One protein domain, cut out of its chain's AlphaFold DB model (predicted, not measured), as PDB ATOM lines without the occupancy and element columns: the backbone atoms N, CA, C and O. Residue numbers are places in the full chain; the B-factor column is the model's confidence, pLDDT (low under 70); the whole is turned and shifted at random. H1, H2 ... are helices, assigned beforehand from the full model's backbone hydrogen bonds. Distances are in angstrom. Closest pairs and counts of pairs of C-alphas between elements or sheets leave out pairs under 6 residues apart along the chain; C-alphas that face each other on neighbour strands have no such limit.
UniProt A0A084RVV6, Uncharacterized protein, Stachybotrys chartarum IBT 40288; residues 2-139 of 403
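What this domain is: This is residues 2 to 139 of the 403 residues of an uncharacterized protein of Stachybotrys chartarum IBT 40288 (UniProt A0A084RVV6). What shape? Two helical hairpins, H2 with H3 and H4 with H5, stand side by side, H1 beside H2 and H6 slanting across H4 and H5. How built? The 138 printed residues include six named helices: all helix. It is only just compact, close to loose, with a radius of gyration of the C-alphas of 16.8 A, spanning 61 by 32 by 23 A.

How they stand to each other: What touches? H2, residues 10 to 28, touches H3, residues 34 to 58, closest C-alphas Ala 18 and Thr 47, 4.2 A. H4, residues 65 to 84, joins them in an up-and-down bundle, each against the one before; H5, residues 88 to 113, touches H4. Backbones? Every O i to N i+4 pair is within hydrogen-bond range in H3, H4, H5 and H6, residues 124 to 138; in H1, residues 2 to 8, 2 of 3 are, in H2 14 of 15.

Where its parts are: Where does H1 begin? C-alpha 2 is at (17.091, 37.772, 26.064). Where does H6 end? C-alpha 138 is at (19.456, 30.394, 4.038).

The domain as a whole: Any cut? The printed part has none. Low confidence? Residues 29 to 30, 118 and 138 to 139 are under 70.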
ATOM      1  N   THR A   2      18.242  38.514  25.504       71.88
ATOM      2  CA  THR A   2      17.091  37.772  26.064       71.88
ATOM      3  C   THR A   2      16.930  37.900  27.590       71.88
ATOM      4  O   THR A   2      15.810  38.154  28.025       71.88
ATOM      5  N   PRO A   3      18.001  37.862  28.417       72.31
ATOM      6  CA  PRO A   3      17.874  38.091  29.863       72.31
ATOM      7  C   PRO A   3      17.409  39.506  30.242       72.31
ATOM      8  O   PRO A   3      16.691  39.674  31.223       72.31
ATOM      9  N   GLN A   4      17.783  40.524  29.458       78.44
ATOM     10  CA  GLN A   4      17.343  41.907  29.678       78.44
ATOM     11  C   GLN A   4      15.850  42.043  29.353       78.44
ATOM     12  O   GLN A   4      15.105  42.590  30.154       78.44
ATOM     13  N   ILE A   5      15.390  41.449  28.246       82.88
ATOM     14  CA  ILE A   5      13.968  41.437  27.857       82.88
ATOM     15  C   ILE A   5      13.122  40.637  28.865       82.88
ATOM     16  O   ILE A   5      12.016  41.044  29.218       82.88
ATOM     17  N   ALA A   6      13.647  39.514  29.368       85.44
ATOM     18  CA  ALA A   6      12.989  38.673  30.370       85.44
ATOM     19  C   ALA A   6      12.769  39.383  31.719       85.44
ATOM     20  O   ALA A   6      11.881  38.997  32.488       85.44
ATOM     21  N   ARG A   7      13.549  40.427  32.029       84.31
ATOM     22  CA  ARG A   7      13.319  41.247  33.224       84.31
ATOM     23  C   ARG A   7      11.931  41.888  33.176       84.31
ATOM     24  O   ARG A   7      11.173  41.773  34.138       84.31
ATOM     25  N   ASP A   8      11.576  42.433  32.019       86.19
ATOM     26  CA  ASP A   8      10.381  43.263  31.856       86.19
ATOM     27  C   ASP A   8       9.203  42.491  31.238       86.19
ATOM     28  O   ASP A   8       8.045  42.868  31.405       86.19
ATOM     29  N   THR A   9       9.469  41.362  30.573       86.75
ATOM     30  CA  THR A   9       8.459  40.611  29.815       86.75
ATOM     31  C   THR A   9       8.233  39.212  30.395       86.75
ATOM     32  O   THR A   9       9.039  38.299  30.211       86.75
ATOM     33  N   ALA A  10       7.095  39.016  31.072       88.44
ATOM     34  CA  ALA A  10       6.804  37.798  31.837       88.44
ATOM     35  C   ALA A  10       6.822  36.501  31.006       88.44
ATOM     36  O   ALA A  10       7.431  35.521  31.423       88.44
ATOM     37  N   HIS A  11       6.221  36.490  29.813       89.12
ATOM     38  CA  HIS A  11       6.197  35.285  28.973       89.12
ATOM     39  C   HIS A  11       7.582  34.945  28.392       89.12
ATOM     40  O   HIS A  11       7.909  33.772  28.238       89.12
ATOM     41  N   ILE A  12       8.440  35.943  28.143       91.56
ATOM     42  CA  ILE A  12       9.844  35.710  27.758       91.56
ATOM     43  C   ILE A  12      10.637  35.134  28.936       91.56
ATOM     44  O   ILE A  12      11.461  34.241  28.747       91.56
ATOM     45  N   ARG A  13      10.360  35.580  30.167       92.69
ATOM     46  CA  ARG A  13      10.943  34.997  31.386       92.69
ATOM     47  C   ARG A  13      10.532  33.545  31.599       92.69
ATOM     48  O   ARG A  13      11.380  32.719  31.945       92.69
ATOM     49  N   ASP A  14       9.263  33.226  31.360       92.81
ATOM     50  CA  ASP A  14       8.783  31.845  31.383       92.81
ATOM     51  C   ASP A  14       9.535  31.000  30.343       92.81
ATOM     52  O   ASP A  14      10.082  29.953  30.686       92.81
ATOM     53  N   LEU A  15       9.690  31.485  29.107       91.69
ATOM     54  CA  LEU A  15      10.469  30.773  28.085       91.69
ATOM     55  C   LEU A  15      11.951  30.624  28.450       91.69
ATOM     56  O   LEU A  15      12.525  29.569  28.195       91.69
ATOM     57  N   CYS A  16      12.573  31.618  29.092       90.25
ATOM     58  CA  CYS A  16      13.948  31.490  29.590       90.25
ATOM     59  C   CYS A  16      14.052  30.382  30.647       90.25
ATOM     60  O   CYS A  16      14.964  29.558  30.600       90.25
ATOM     61  N   THR A  17      13.091  30.333  31.573       90.50
ATOM     62  CA  THR A  17      13.030  29.292  32.610       90.50
ATOM     63  C   THR A  17      12.820  27.909  31.991       90.50
ATOM     64  O   THR A  17      13.481  26.946  32.379       90.50
ATOM     65  N   ALA A  18      11.943  27.807  30.988       90.69
ATOM     66  CA  ALA A  18      11.695  26.568  30.261       90.69
ATOM     67  C   ALA A  18      12.927  26.089  29.475       90.69
ATOM     68  O   ALA A  18      13.226  24.891  29.484       90.69
ATOM     69  N   ALA A  19      13.652  27.004  28.826       86.50
ATOM     70  CA  ALA A  19      14.881  26.705  28.097       86.50
ATOM     71  C   ALA A  19      15.984  26.212  29.045       86.50
ATOM     72  O   ALA A  19      16.572  25.160  28.798       86.50
ATOM     73  N   GLY A  20      16.194  26.894  30.178       83.31
ATOM     74  CA  GLY A  20      17.143  26.455  31.208       83.31
ATOM     75  C   GLY A  20      16.812  25.063  31.754       83.31
ATOM     76  O   GLY A  20      17.678  24.193  31.801       83.31
ATOM     77  N   ALA A  21      15.538  24.807  32.070       86.88
ATOM     78  CA  ALA A  21      15.087  23.480  32.487       86.88
ATOM     79  C   ALA A  21      15.295  22.420  31.388       86.88
ATOM     80  O   ALA A  21      15.655  21.287  31.689       86.88
ATOM     81  N   THR A  22      15.127  22.783  30.114       84.56
ATOM     82  CA  THR A  22      15.371  21.884  28.974       84.56
ATOM     83  C   THR A  22      16.843  21.490  28.865       84.56
ATOM     84  O   THR A  22      17.132  20.307  28.708       84.56
ATOM     85  N   ILE A  23      17.763  22.443  29.025       79.31
ATOM     86  CA  ILE A  23      19.209  22.174  29.041       79.31
ATOM     87  C   ILE A  23      19.569  21.264  30.224       79.31
ATOM     88  O   ILE A  23      20.262  20.267  30.045       79.31
ATOM     89  N   MET A  24      19.031  21.530  31.422       79.19
ATOM     90  CA  MET A  24      19.262  20.672  32.594       79.19
ATOM     91  C   MET A  24      18.799  19.227  32.368       79.19
ATOM     92  O   MET A  24      19.473  18.295  32.803       79.19
ATOM     93  N   ARG A  25      17.669  19.020  31.674       80.00
ATOM     94  CA  ARG A  25      17.173  17.671  31.348       80.00
ATOM     95  C   ARG A  25      18.173  16.873  30.520       80.00
ATOM     96  O   ARG A  25      18.274  15.675  30.756       80.00
ATOM     97  N   MET A  26      18.908  17.517  29.606       72.75
ATOM     98  CA  MET A  26      19.943  16.840  28.815       72.75
ATOM     99  C   MET A  26      21.035  16.266  29.712       72.75
ATOM    100  O   MET A  26      21.428  15.126  29.547       72.75
ATOM    101  N   SER A  27      21.529  17.024  30.691       71.12
ATOM    102  CA  SER A  27      22.560  16.505  31.598       71.12
ATOM    103  C   SER A  27      22.005  15.425  32.533       71.12
ATOM    104  O   SER A  27      22.669  14.425  32.795       71.12
ATOM    105  N   LEU A  28      20.771  15.602  33.015       75.94
ATOM    106  CA  LEU A  28      20.138  14.706  33.988       75.94
ATOM    107  C   LEU A  28      19.652  13.377  33.395       75.94
ATOM    108  O   LEU A  28      19.474  12.424  34.149       75.94
ATOM    109  N   SER A  29      19.457  13.270  32.074       68.81
ATOM    110  CA  SER A  29      19.029  12.014  31.434       68.81
ATOM    111  C   SER A  29      20.040  10.871  31.569       68.81
ATOM    112  O   SER A  29      19.682   9.719  31.348       68.81
ATOM    113  N   TYR A  30      21.279  11.177  31.963       66.12
ATOM    114  CA  TYR A  30      22.351  10.201  32.190       66.12
ATOM    115  C   TYR A  30      22.501   9.798  33.657       66.12
ATOM    116  O   TYR A  30      23.249   8.876  33.979       66.12
ATOM    117  N   CYS A  31      21.804  10.475  34.569       71.88
ATOM    118  CA  CYS A  31      21.873  10.149  35.982       71.88
ATOM    119  C   CYS A  31      21.044   8.892  36.272       71.88
ATOM    120  O   CYS A  31      19.822   8.888  36.147       71.88
ATOM    121  N   THR A  32      21.708   7.825  36.716       72.69
ATOM    122  CA  THR A  32      21.062   6.551  37.072       72.69
ATOM    123  C   THR A  32      20.583   6.508  38.527       72.69
ATOM    124  O   THR A  32      19.681   5.734  38.857       72.69
ATOM    125  N   HIS A  33      21.142   7.364  39.389       82.81
ATOM    126  CA  HIS A  33      20.753   7.504  40.793       82.81
ATOM    127  C   HIS A  33      19.354   8.115  40.956       82.81
ATOM    128  O   HIS A  33      18.932   8.967  40.174       82.81
ATOM    129  N   GLU A  34      18.656   7.729  42.028       85.88
ATOM    130  CA  GLU A  34      17.270   8.143  42.293       85.88
ATOM    131  C   GLU A  34      17.104   9.666  42.409       85.88
ATOM    132  O   GLU A  34      16.173  10.243  41.853       85.88
ATOM    133  N   SER A  35      18.068  10.352  43.030       84.25
ATOM    134  CA  SER A  35      18.099  11.819  43.096       84.25
ATOM    135  C   SER A  35      18.152  12.475  41.710       84.25
ATOM    136  O   SER A  35      17.503  13.497  41.483       84.25
ATOM    137  N   GLY A  36      18.874  11.868  40.765       82.00
ATOM    138  CA  GLY A  36      18.944  12.312  39.375       82.00
ATOM    139  C   GLY A  36      17.623  12.128  38.630       82.00
ATOM    140  O   GLY A  36      17.190  13.035  37.919       82.00
ATOM    141  N   LYS A  37      16.927  11.006  38.856       84.25
ATOM    142  CA  LYS A  37      15.593  10.756  38.282       84.25
ATOM    143  C   LYS A  37      14.553  11.755  38.793       84.25
ATOM    144  O   LYS A  37      13.788  12.298  37.995       84.25
ATOM    145  N   VAL A  38      14.556  12.051  40.095       90.19
ATOM    146  CA  VAL A  38      13.678  13.073  40.695       90.19
ATOM    147  C   VAL A  38      13.972  14.459  40.110       90.19
ATOM    148  O   VAL A  38      13.050  15.176  39.714       90.19
ATOM    149  N   ALA A  39      15.251  14.824  39.975       86.88
ATOM    150  CA  ALA A  39      15.647  16.087  39.355       86.88
ATOM    151  C   ALA A  39      15.209  16.175  37.879       86.88
ATOM    152  O   ALA A  39      14.731  17.224  37.438       86.88
ATOM    153  N   LEU A  40      15.310  15.077  37.121       85.88
ATOM    154  CA  LEU A  40      14.853  15.002  35.730       85.88
ATOM    155  C   LEU A  40      13.334  15.208  35.613       85.88
ATOM    156  O   LEU A  40      12.870  15.916  34.709       85.88
ATOM    157  N   GLN A  41      12.554  14.617  36.523       88.44
ATOM    158  CA  GLN A  41      11.103  14.814  36.583       88.44
ATOM    159  C   GLN A  41      10.744  16.273  36.895       88.44
ATOM    160  O   GLN A  41       9.907  16.853  36.197       88.44
ATOM    161  N   ASP A  42      11.403  16.902  37.877       90.75
ATOM    162  CA  ASP A  42      11.155  18.312  38.201       90.75
ATOM    163  C   ASP A  42      11.528  19.236  37.034       90.75
ATOM    164  O   ASP A  42      10.742  20.108  36.653       90.75
ATOM    165  N   ALA A  43      12.677  19.003  36.393       88.25
ATOM    166  CA  ALA A  43      13.088  19.763  35.218       88.25
ATOM    167  C   ALA A  43      12.083  19.601  34.059       88.25
ATOM    168  O   ALA A  43      11.691  20.587  33.433       88.25
ATOM    169  N   THR A  44      11.574  18.387  33.829       88.31
ATOM    170  CA  THR A  44      10.523  18.118  32.828       88.31
ATOM    171  C   THR A  44       9.233  18.879  33.137       88.31
ATOM    172  O   THR A  44       8.677  19.545  32.257       88.31
ATOM    173  N   ARG A  45       8.786  18.855  34.397       92.56
ATOM    174  CA  ARG A  45       7.604  19.596  34.853       92.56
ATOM    175  C   ARG A  45       7.769  21.101  34.647       92.56
ATOM    176  O   ARG A  45       6.852  21.747  34.138       92.56
ATOM    177  N   ARG A  46       8.938  21.662  34.984       92.69
ATOM    178  CA  ARG A  46       9.248  23.088  34.773       92.69
ATOM    179  C   ARG A  46       9.210  23.462  33.295       92.69
ATOM    180  O   ARG A  46       8.569  24.456  32.958       92.69
ATOM    181  N   THR A  47       9.817  22.661  32.415       90.31
ATOM    182  CA  THR A  47       9.765  22.893  30.962       90.31
ATOM    183  C   THR A  47       8.320  22.999  30.469       90.31
ATOM    184  O   THR A  47       7.972  23.982  29.813       90.31
ATOM    185  N   ILE A  48       7.460  22.033  30.812       90.25
ATOM    186  CA  ILE A  48       6.061  21.999  30.350       90.25
ATOM    187  C   ILE A  48       5.261  23.172  30.921       90.25
ATOM    188  O   ILE A  48       4.560  23.864  30.177       90.25
ATOM    189  N   MET A  49       5.378  23.412  32.229       94.56
ATOM    190  CA  MET A  49       4.621  24.447  32.931       94.56
ATOM    191  C   MET A  49       4.928  25.838  32.372       94.56
ATOM    192  O   MET A  49       4.010  26.578  32.021       94.56
ATOM    193  N   HIS A  50       6.210  26.195  32.272       94.06
ATOM    194  CA  HIS A  50       6.604  27.527  31.826       94.06
ATOM    195  C   HIS A  50       6.364  27.732  30.324       94.06
ATOM    196  O   HIS A  50       5.883  28.792  29.929       94.06
ATOM    197  N   THR A  51       6.575  26.708  29.487       90.81
ATOM    198  CA  THR A  51       6.231  26.798  28.053       90.81
ATOM    199  C   THR A  51       4.730  27.026  27.860       90.81
ATOM    200  O   THR A  51       4.326  27.925  27.125       90.81
ATOM    201  N   SER A  52       3.889  26.270  28.574       91.31
ATOM    202  CA  SER A  52       2.429  26.408  28.502       91.31
ATOM    203  C   SER A  52       1.954  27.798  28.930       91.31
ATOM    204  O   SER A  52       1.115  28.394  28.254       91.31
ATOM    205  N   ARG A  53       2.511  28.343  30.020       93.38
ATOM    206  CA  ARG A  53       2.200  29.707  30.486       93.38
ATOM    207  C   ARG A  53       2.546  30.759  29.438       93.38
ATOM    208  O   ARG A  53       1.717  31.619  29.148       93.38
ATOM    209  N   ALA A  54       3.728  30.660  28.831       92.38
ATOM    210  CA  ALA A  54       4.143  31.591  27.789       92.38
ATOM    211  C   ALA A  54       3.210  31.544  26.568       92.38
ATOM    212  O   ALA A  54       2.753  32.592  26.111       92.38
ATOM    213  N   ILE A  55       2.860  30.344  26.088       89.62
ATOM    214  CA  ILE A  55       1.936  30.163  24.955       89.62
ATOM    215  C   ILE A  55       0.561  30.765  25.270       89.62
ATOM    216  O   ILE A  55       0.018  31.509  24.458       89.62
ATOM    217  N   GLN A  56       0.014  30.517  26.464       91.56
ATOM    218  CA  GLN A  56      -1.286  31.069  26.865       91.56
ATOM    219  C   GLN A  56      -1.319  32.600  26.847       91.56
ATOM    220  O   GLN A  56      -2.353  33.180  26.511       91.56
ATOM    221  N   VAL A  57      -0.215  33.256  27.214       90.50
ATOM    222  CA  VAL A  57      -0.094  34.718  27.131       90.50
ATOM    223  C   VAL A  57      -0.027  35.161  25.669       90.50
ATOM    224  O   VAL A  57      -0.785  36.042  25.269       90.50
ATOM    225  N   LEU A  58       0.816  34.518  24.856       87.94
ATOM    226  CA  LEU A  58       0.999  34.853  23.438       87.94
ATOM    227  C   LEU A  58      -0.276  34.658  22.603       87.94
ATOM    228  O   LEU A  58      -0.532  35.432  21.687       87.94
ATOM    229  N   CYS A  59      -1.127  33.688  22.942       86.69
ATOM    230  CA  CYS A  59      -2.414  33.492  22.267       86.69
ATOM    231  C   CYS A  59      -3.453  34.585  22.575       86.69
ATOM    232  O   CYS A  59      -4.463  34.673  21.881       86.69
ATOM    233  N   LYS A  60      -3.249  35.394  23.623       87.62
ATOM    234  CA  LYS A  60      -4.218  36.401  24.091       87.62
ATOM    235  C   LYS A  60      -3.834  37.837  23.729       87.62
ATOM    236  O   LYS A  60      -4.636  38.747  23.942       87.62
ATOM    237  N   VAL A  61      -2.624  38.074  23.219       84.81
ATOM    238  CA  VAL A  61      -2.152  39.430  22.907       84.81
ATOM    239  C   VAL A  61      -2.675  39.925  21.559       84.81
ATOM    240  O   VAL A  61      -2.735  39.190  20.577       84.81
ATOM    241  N   LYS A  62      -3.033  41.213  21.494       87.62
ATOM    242  CA  LYS A  62      -3.390  41.877  20.231       87.62
ATOM    243  C   LYS A  62      -2.154  41.997  19.323       87.62
ATOM    244  O   LYS A  62      -1.067  42.230  19.853       87.62
ATOM    245  N   PRO A  63      -2.297  41.934  17.986       85.75
ATOM    246  CA  PRO A  63      -1.177  41.984  17.043       85.75
ATOM    247  C   PRO A  63      -0.643  43.416  16.834       85.75
ATOM    248  O   PRO A  63      -0.718  43.973  15.743       85.75
ATOM    249  N   THR A  64      -0.125  44.037  17.893       89.50
ATOM    250  CA  THR A  64       0.627  45.303  17.818       89.50
ATOM    251  C   THR A  64       2.081  45.030  17.427       89.50
ATOM    252  O   THR A  64       2.566  43.921  17.645       89.50
ATOM    253  N   ALA A  65       2.817  46.025  16.915       87.56
ATOM    254  CA  ALA A  65       4.233  45.850  16.565       87.56
ATOM    255  C   ALA A  65       5.068  45.278  17.731       87.56
ATOM    256  O   ALA A  65       5.829  44.329  17.549       87.56
ATOM    257  N   ALA A  66       4.872  45.794  18.950       88.25
ATOM    258  CA  ALA A  66       5.561  45.306  20.145       88.25
ATOM    259  C   ALA A  66       5.238  43.832  20.453       88.25
ATOM    260  O   ALA A  66       6.143  43.039  20.709       88.25
ATOM    261  N   ASN A  67       3.961  43.446  20.381       90.69
ATOM    262  CA  ASN A  67       3.546  42.070  20.648       90.69
ATOM    263  C   ASN A  67       4.016  41.113  19.548       90.69
ATOM    264  O   ASN A  67       4.486  40.026  19.863       90.69
ATOM    265  N   LEU A  68       3.957  41.523  18.276       92.31
ATOM    266  CA  LEU A  68       4.464  40.732  17.153       92.31
ATOM    267  C   LEU A  68       5.961  40.450  17.318       92.31
ATOM    268  O   LEU A  68       6.367  39.296  17.223       92.31
ATOM    269  N   ARG A  69       6.769  41.460  17.669       92.50
ATOM    270  CA  ARG A  69       8.201  41.277  17.962       92.50
ATOM    271  C   ARG A  69       8.445  40.253  19.071       92.50
ATOM    272  O   ARG A  69       9.305  39.386  18.921       92.50
ATOM    273  N   MET A  70       7.679  40.317  20.161       91.62
ATOM    274  CA  MET A  70       7.799  39.344  21.253       91.62
ATOM    275  C   MET A  70       7.356  37.941  20.835       91.62
ATOM    276  O   MET A  70       7.992  36.964  21.224       91.62
ATOM    277  N   THR A  71       6.333  37.826  19.988       92.38
ATOM    278  CA  THR A  71       5.902  36.547  19.411       92.38
ATOM    279  C   THR A  71       6.980  35.936  18.514       92.38
ATOM    280  O   THR A  71       7.203  34.724  18.593       92.38
ATOM    281  N   VAL A  72       7.699  36.736  17.714       92.19
ATOM    282  CA  VAL A  72       8.841  36.234  16.928       92.19
ATOM    283  C   VAL A  72       9.934  35.707  17.854       92.19
ATOM    284  O   VAL A  72      10.353  34.558  17.709       92.19
ATOM    285  N   LEU A  73      10.351  36.503  18.845       92.25
ATOM    286  CA  LEU A  73      11.380  36.102  19.809       92.25
ATOM    287  C   LEU A  73      10.992  34.812  20.544       92.25
ATOM    288  O   LEU A  73      11.784  33.873  20.621       92.25
ATOM    289  N   ALA A  74       9.757  34.739  21.037       92.38
ATOM    290  CA  ALA A  74       9.229  33.561  21.710       92.38
ATOM    291  C   ALA A  74       9.241  32.320  20.809       92.38
ATOM    292  O   ALA A  74       9.632  31.236  21.240       92.38
ATOM    293  N   SER A  75       8.851  32.482  19.544       92.00
ATOM    294  CA  SER A  75       8.834  31.395  18.563       92.00
ATOM    295  C   SER A  75      10.242  30.884  18.251       92.00
ATOM    296  O   SER A  75      10.445  29.674  18.193       92.00
ATOM    297  N   LEU A  76      11.239  31.767  18.150       90.62
ATOM    298  CA  LEU A  76      12.645  31.372  17.986       90.62
ATOM    299  C   LEU A  76      13.199  30.640  19.225       90.62
ATOM    300  O   LEU A  76      13.922  29.649  19.090       90.62
ATOM    301  N   MET A  77      12.815  31.056  20.437       89.62
ATOM    302  CA  MET A  77      13.181  30.344  21.673       89.62
ATOM    303  C   MET A  77      12.551  28.944  21.744       89.62
ATOM    304  O   MET A  77      13.204  27.981  22.160       89.62
ATOM    305  N   MET A  78      11.291  28.811  21.317       89.00
ATOM    306  CA  MET A  78      10.608  27.516  21.231       89.00
ATOM    307  C   MET A  78      11.193  26.634  20.126       89.00
ATOM    308  O   MET A  78      11.333  25.433  20.334       89.00
ATOM    309  N   CYS A  79      11.607  27.217  18.998       87.62
ATOM    310  CA  CYS A  79      12.354  26.518  17.956       87.62
ATOM    311  C   CYS A  79      13.648  25.917  18.525       87.62
ATOM    312  O   CYS A  79      13.837  24.706  18.457       87.62
ATOM    313  N   THR A  80      14.458  26.732  19.208       84.50
ATOM    314  CA  THR A  80      15.699  26.291  19.873       84.50
ATOM    315  C   THR A  80      15.433  25.161  20.872       84.50
ATOM    316  O   THR A  80      16.106  24.134  20.860       84.50
ATOM    317  N   SER A  81      14.397  25.306  21.704       82.94
ATOM    318  CA  SER A  81      13.996  24.262  22.660       82.94
ATOM    319  C   SER A  81      13.526  22.982  21.962       82.94
ATOM    320  O   SER A  81      13.722  21.887  22.485       82.94
ATOM    321  N   GLY A  82      12.894  23.109  20.794       82.25
ATOM    322  CA  GLY A  82      12.465  21.990  19.965       82.25
ATOM    323  C   GLY A  82      13.642  21.203  19.394       82.25
ATOM    324  O   GLY A  82      13.604  19.975  19.459       82.25
ATOM    325  N   ILE A  83      14.686  21.900  18.926       80.12
ATOM    326  CA  ILE A  83      15.951  21.307  18.456       80.12
ATOM    327  C   ILE A  83      16.630  20.530  19.581       80.12
ATOM    328  O   ILE A  83      16.947  19.356  19.413       80.12
ATOM    329  N   ILE A  84      16.768  21.153  20.754       76.19
ATOM    330  CA  ILE A  84      17.393  20.531  21.931       76.19
ATOM    331  C   ILE A  84      16.628  19.274  22.389       76.19
ATOM    332  O   ILE A  84      17.194  18.383  23.008       76.19
ATOM    333  N   ARG A  85      15.325  19.189  22.111       75.25
ATOM    334  CA  ARG A  85      14.470  18.053  22.493       75.25
ATOM    335  C   ARG A  85      14.274  17.014  21.389       75.25
ATOM    336  O   ARG A  85      13.438  16.135  21.580       75.25
ATOM    337  N   GLU A  86      14.948  17.156  20.248       72.31
ATOM    338  CA  GLU A  86      14.770  16.294  19.063       72.31
ATOM    339  C   GLU A  86      13.327  16.264  18.537       72.31
ATOM    340  O   GLU A  86      12.837  15.287  17.975       72.31
ATOM    341  N   THR A  87      12.608  17.370  18.714       78.12
ATOM    342  CA  THR A  87      11.242  17.524  18.206       78.12
ATOM    343  C   THR A  87      11.253  18.341  16.922       78.12
ATOM    344  O   THR A  87      10.702  19.437  16.863       78.12
ATOM    345  N   ASP A  88      11.881  17.799  15.880       74.75
ATOM    346  CA  ASP A  88      12.186  18.512  14.629       74.75
ATOM    347  C   ASP A  88      10.932  19.103  13.969       74.75
ATOM    348  O   ASP A  88      10.919  20.262  13.554       74.75
ATOM    349  N   LYS A  89       9.814  18.363  13.994       77.31
ATOM    350  CA  LYS A  89       8.505  18.854  13.525       77.31
ATOM    351  C   LYS A  89       8.029  20.092  14.292       77.31
ATOM    352  O   LYS A  89       7.514  21.031  13.689       77.31
ATOM    353  N   ALA A  90       8.193  20.105  15.616       80.56
ATOM    354  CA  ALA A  90       7.809  21.244  16.447       80.56
ATOM    355  C   ALA A  90       8.763  22.427  16.239       80.56
ATOM    356  O   ALA A  90       8.310  23.566  16.125       80.56
ATOM    357  N   ALA A  91      10.069  22.162  16.126       83.44
ATOM    358  CA  ALA A  91      11.069  23.182  15.827       83.44
ATOM    359  C   ALA A  91      10.774  23.885  14.492       83.44
ATOM    360  O   ALA A  91      10.747  25.119  14.444       83.44
ATOM    361  N   LEU A  92      10.459  23.117  13.444       79.88
ATOM    362  CA  LEU A  92      10.088  23.636  12.127       79.88
ATOM    363  C   LEU A  92       8.780  24.435  12.161       79.88
ATOM    364  O   LEU A  92       8.692  25.503  11.551       79.88
ATOM    365  N   ALA A  93       7.766  23.957  12.890       81.69
ATOM    366  CA  ALA A  93       6.502  24.676  13.046       81.69
ATOM    367  C   ALA A  93       6.709  26.040  13.726       81.69
ATOM    368  O   ALA A  93       6.208  27.059  13.246       81.69
ATOM    369  N   HIS A  94       7.500  26.081  14.802       87.81
ATOM    370  CA  HIS A  94       7.827  27.324  15.497       87.81
ATOM    371  C   HIS A  94       8.676  28.271  14.647       87.81
ATOM    372  O   HIS A  94       8.413  29.472  14.652       87.81
ATOM    373  N   PHE A  95       9.639  27.762  13.875       85.44
ATOM    374  CA  PHE A  95      10.401  28.590  12.940       85.44
ATOM    375  C   PHE A  95       9.516  29.179  11.834       85.44
ATOM    376  O   PHE A  95       9.560  30.380  11.566       85.44
ATOM    377  N   THR A  96       8.651  28.355  11.239       81.00
ATOM    378  CA  THR A  96       7.704  28.794  10.206       81.00
ATOM    379  C   THR A  96       6.790  29.891  10.745       81.00
ATOM    380  O   THR A  96       6.598  30.916  10.089       81.00
ATOM    381  N   HIS A  97       6.277  29.718  11.967       84.81
ATOM    382  CA  HIS A  97       5.476  30.736  12.635       84.81
ATOM    383  C   HIS A  97       6.278  32.019  12.903       84.81
ATOM    384  O   HIS A  97       5.810  33.099  12.552       84.81
ATOM    385  N   ALA A  98       7.504  31.911  13.435       88.44
ATOM    386  CA  ALA A  98       8.389  33.053  13.675       88.44
ATOM    387  C   ALA A  98       8.582  33.894  12.407       88.44
ATOM    388  O   ALA A  98       8.450  35.115  12.444       88.44
ATOM    389  N   ARG A  99       8.822  33.235  11.270       82.62
ATOM    390  CA  ARG A  99       9.013  33.887   9.972       82.62
ATOM    391  C   ARG A  99       7.763  34.632   9.497       82.62
ATOM    392  O   ARG A  99       7.865  35.777   9.069       82.62
ATOM    393  N   LEU A 100       6.590  34.002   9.581       82.19
ATOM    394  CA  LEU A 100       5.321  34.624   9.172       82.19
ATOM    395  C   LEU A 100       4.984  35.846  10.038       82.19
ATOM    396  O   LEU A 100       4.560  36.882   9.527       82.19
ATOM    397  N   VAL A 101       5.212  35.744  11.348       87.81
ATOM    398  CA  VAL A 101       4.992  36.854  12.279       87.81
ATOM    399  C   VAL A 101       6.022  37.968  12.059       87.81
ATOM    400  O   VAL A 101       5.669  39.138  12.185       87.81
ATOM    401  N   LEU A 102       7.262  37.636  11.683       87.00
ATOM    402  CA  LEU A 102       8.302  38.621  11.368       87.00
ATOM    403  C   LEU A 102       7.956  39.450  10.126       87.00
ATOM    404  O   LEU A 102       8.116  40.670  10.148       87.00
ATOM    405  N   ASP A 103       7.433  38.816   9.073       80.81
ATOM    406  CA  ASP A 103       6.886  39.537   7.917       80.81
ATOM    407  C   ASP A 103       5.806  40.530   8.367       80.81
ATOM    408  O   ASP A 103       5.895  41.738   8.122       80.81
ATOM    409  N   GLN A 104       4.806  40.038   9.100       84.88
ATOM    410  CA  GLN A 104       3.722  40.886   9.585       84.88
ATOM    411  C   GLN A 104       4.241  42.041  10.456       84.88
ATOM    412  O   GLN A 104       3.783  43.174  10.297       84.88
ATOM    413  N   TYR A 105       5.212  41.778  11.335       88.94
ATOM    414  CA  TYR A 105       5.873  42.785  12.160       88.94
ATOM    415  C   TYR A 105       6.478  43.904  11.306       88.94
ATOM    416  O   TYR A 105       6.168  45.078  11.528       88.94
ATOM    417  N   PHE A 106       7.274  43.564  10.289       84.62
ATOM    418  CA  PHE A 106       7.891  44.573   9.429       84.62
ATOM    419  C   PHE A 106       6.879  45.317   8.563       84.62
ATOM    420  O   PHE A 106       7.009  46.532   8.408       84.62
ATOM    421  N   ARG A 107       5.822  44.661   8.070       83.31
ATOM    422  CA  ARG A 107       4.732  45.356   7.361       83.31
ATOM    423  C   ARG A 107       4.030  46.378   8.247       83.31
ATOM    424  O   ARG A 107       3.731  47.475   7.781       83.31
ATOM    425  N   VAL A 108       3.755  46.029   9.505       86.94
ATOM    426  CA  VAL A 108       3.157  46.958  10.478       86.94
ATOM    427  C   VAL A 108       4.106  48.127  10.733       86.94
ATOM    428  O   VAL A 108       3.691  49.273  10.595       86.94
ATOM    429  N   ARG A 109       5.395  47.862  10.976       87.06
ATOM    430  CA  ARG A 109       6.419  48.901  11.188       87.06
ATOM    431  C   ARG A 109       6.565  49.853  10.002       87.06
ATOM    432  O   ARG A 109       6.632  51.063  10.200       87.06
ATOM    433  N   CYS A 110       6.586  49.332   8.776       84.00
ATOM    434  CA  CYS A 110       6.667  50.150   7.562       84.00
ATOM    435  C   CYS A 110       5.446  51.068   7.425       84.00
ATOM    436  O   CYS A 110       5.592  52.236   7.077       84.00
ATOM    437  N   LYS A 111       4.247  50.567   7.757       87.69
ATOM    438  CA  LYS A 111       3.016  51.371   7.775       87.69
ATOM    439  C   LYS A 111       3.033  52.440   8.869       87.69
ATOM    440  O   LYS A 111       2.721  53.587   8.583       87.69
ATOM    441  N   GLU A 112       3.424  52.083  10.094       90.94
ATOM    442  CA  GLU A 112       3.510  53.011  11.236       90.94
ATOM    443  C   GLU A 112       4.522  54.141  11.000       90.94
ATOM    444  O   GLU A 112       4.313  55.266  11.444       90.94
ATOM    445  N   THR A 113       5.614  53.848  10.291       88.38
ATOM    446  CA  THR A 113       6.693  54.808  10.001       88.38
ATOM    447  C   THR A 113       6.594  55.449   8.618       88.38
ATOM    448  O   THR A 113       7.434  56.278   8.276       88.38
ATOM    449  N   ASN A 114       5.606  55.056   7.805       90.38
ATOM    450  CA  ASN A 114       5.469  55.434   6.396       90.38
ATOM    451  C   ASN A 114       6.792  55.341   5.604       90.38
ATOM    452  O   ASN A 114       7.154  56.236   4.840       90.38
ATOM    453  N   THR A 115       7.555  54.275   5.842       82.50
ATOM    454  CA  THR A 115       8.906  54.091   5.302       82.50
ATOM    455  C   THR A 115       9.029  52.702   4.678       82.50
ATOM    456  O   THR A 115       8.463  51.736   5.186       82.50
ATOM    457  N   ALA A 116       9.753  52.598   3.562       74.31
ATOM    458  CA  ALA A 116      10.072  51.310   2.945       74.31
ATOM    459  C   ALA A 116      11.010  50.484   3.844       74.31
ATOM    460  O   ALA A 116      11.784  51.053   4.615       74.31
ATOM    461  N   PHE A 117      10.970  49.153   3.738       73.50
ATOM    462  CA  PHE A 117      11.739  48.259   4.614       73.50
ATOM    463  C   PHE A 117      13.247  48.559   4.587       73.50
ATOM    464  O   PHE A 117      13.887  48.596   5.633       73.50
ATOM    465  N   GLU A 118      13.794  48.873   3.414       69.38
ATOM    466  CA  GLU A 118      15.216  49.165   3.187       69.38
ATOM    467  C   GLU A 118      15.690  50.428   3.918       69.38
ATOM    468  O   GLU A 118      16.879  50.599   4.176       69.38
ATOM    469  N   LYS A 119      14.759  51.330   4.242       73.50
ATOM    470  CA  LYS A 119      15.022  52.585   4.959       73.50
ATOM    471  C   LYS A 119      14.571  52.520   6.419       73.50
ATOM    472  O   LYS A 119      14.705  53.506   7.145       73.50
ATOM    473  N   LEU A 120      14.006  51.393   6.853       78.06
ATOM    474  CA  LEU A 120      13.502  51.233   8.205       78.06
ATOM    475  C   LEU A 120      14.675  51.164   9.184       78.06
ATOM    476  O   LEU A 120      15.558  50.316   9.075       78.06
ATOM    477  N   ARG A 121      14.661  52.036  10.194       85.56
ATOM    478  CA  ARG A 121      15.638  51.966  11.280       85.56
ATOM    479  C   ARG A 121      15.322  50.768  12.175       85.56
ATOM    480  O   ARG A 121      14.276  50.740  12.829       85.56
ATOM    481  N   LEU A 122      16.246  49.815  12.206       85.06
ATOM    482  CA  LEU A 122      16.197  48.643  13.071       85.06
ATOM    483  C   LEU A 122      16.946  48.929  14.373       85.06
ATOM    484  O   LEU A 122      17.999  49.569  14.362       85.06
ATOM    485  N   ASP A 123      16.385  48.495  15.499       88.88
ATOM    486  CA  ASP A 123      17.151  48.428  16.742       88.88
ATOM    487  C   ASP A 123      17.942  47.113  16.838       88.88
ATOM    488  O   ASP A 123      17.826  46.232  15.989       88.88
ATOM    489  N   LEU A 124      18.752  46.968  17.889       85.44
ATOM    490  CA  LEU A 124      19.633  45.809  18.060       85.44
ATOM    491  C   LEU A 124      18.884  44.461  18.076       85.44
ATOM    492  O   LEU A 124      19.419  43.450  17.627       85.44
ATOM    493  N   VAL A 125      17.663  44.424  18.612       87.62
ATOM    494  CA  VAL A 125      16.877  43.184  18.680       87.62
ATOM    495  C   VAL A 125      16.212  42.915  17.338       87.62
ATOM    496  O   VAL A 125      16.168  41.760  16.927       87.62
ATOM    497  N   ASP A 126      15.715  43.953  16.662       87.81
ATOM    498  CA  ASP A 126      15.140  43.822  15.322       87.81
ATOM    499  C   ASP A 126      16.193  43.298  14.337       87.81
ATOM    500  O   ASP A 126      15.911  42.369  13.580       87.81
ATOM    501  N   GLU A 127      17.418  43.831  14.406       83.44
ATOM    502  CA  GLU A 127      18.563  43.335  13.635       83.44
ATOM    503  C   GLU A 127      18.846  41.864  13.941       83.44
ATOM    504  O   GLU A 127      18.893  41.052  13.026       83.44
ATOM    505  N   ALA A 128      18.973  41.494  15.216       85.56
ATOM    506  CA  ALA A 128      19.308  40.121  15.577       85.56
ATOM    507  C   ALA A 128      18.210  39.110  15.216       85.56
ATOM    508  O   ALA A 128      18.517  37.994  14.803       85.56
ATOM    509  N   ILE A 129      16.932  39.476  15.366       87.94
ATOM    510  CA  ILE A 129      15.809  38.631  14.943       87.94
ATOM    511  C   ILE A 129      15.840  38.446  13.425       87.94
ATOM    512  O   ILE A 129      15.667  37.323  12.947       87.94
ATOM    513  N   TYR A 130      16.053  39.536  12.682       84.00
ATOM    514  CA  TYR A 130      16.145  39.490  11.231       84.00
ATOM    515  C   TYR A 130      17.304  38.602  10.781       84.00
ATOM    516  O   TYR A 130      17.077  37.676  10.008       84.00
ATOM    517  N   ASP A 131      18.502  38.824  11.325       80.25
ATOM    518  CA  ASP A 131      19.702  38.071  10.974       80.25
ATOM    519  C   ASP A 131      19.512  36.573  11.296       80.25
ATOM    520  O   ASP A 131      19.753  35.730  10.437       80.25
ATOM    521  N   VAL A 132      18.973  36.212  12.471       84.44
ATOM    522  CA  VAL A 132      18.688  34.802  12.820       84.44
ATOM    523  C   VAL A 132      17.704  34.168  11.839       84.44
ATOM    524  O   VAL A 132      17.957  33.069  11.347       84.44
ATOM    525  N   VAL A 133      16.583  34.831  11.534       80.81
ATOM    526  CA  VAL A 133      15.585  34.281  10.602       80.81
ATOM    527  C   VAL A 133      16.143  34.189   9.186       80.81
ATOM    528  O   VAL A 133      15.872  33.203   8.500       80.81
ATOM    529  N   GLN A 134      16.942  35.163   8.753       76.44
ATOM    530  CA  GLN A 134      17.612  35.144   7.458       76.44
ATOM    531  C   GLN A 134      18.596  33.972   7.366       76.44
ATOM    532  O   GLN A 134      18.522  33.187   6.418       76.44
ATOM    533  N   ASN A 135      19.465  33.798   8.363       78.31
ATOM    534  CA  ASN A 135      20.460  32.725   8.387       78.31
ATOM    535  C   ASN A 135      19.789  31.351   8.366       78.31
ATOM    536  O   ASN A 135      20.141  30.470   7.587       78.31
ATOM    537  N   LEU A 136      18.754  31.191   9.183       77.44
ATOM    538  CA  LEU A 136      17.970  29.968   9.241       77.44
ATOM    539  C   LEU A 136      17.116  29.742   7.982       77.44
ATOM    540  O   LEU A 136      16.773  28.615   7.671       77.44
ATOM    541  N   SER A 137      16.772  30.781   7.222       72.81
ATOM    542  CA  SER A 137      16.108  30.611   5.918       72.81
ATOM    543  C   SER A 137      17.098  30.292   4.792       72.81
ATOM    544  O   SER A 137      16.684  29.869   3.717       72.81
ATOM    545  N   THR A 138      18.387  30.544   5.025       64.12
ATOM    546  CA  THR A 138      19.456  30.394   4.038       64.12
ATOM    547  C   THR A 138      19.889  28.945   3.916       64.12
ATOM    548  O   THR A 138      19.950  28.434   2.806       64.12
ATOM    549  N   TYR A 139      20.177  28.284   5.037       60.50
ATOM    550  CA  TYR A 139      20.712  26.927   5.040       60.50
ATOM    551  C   TYR A 139      19.599  25.885   5.113       60.50
ATOM    552  O   TYR A 139      18.641  26.035   5.875       60.50
TER     553      TYR A 139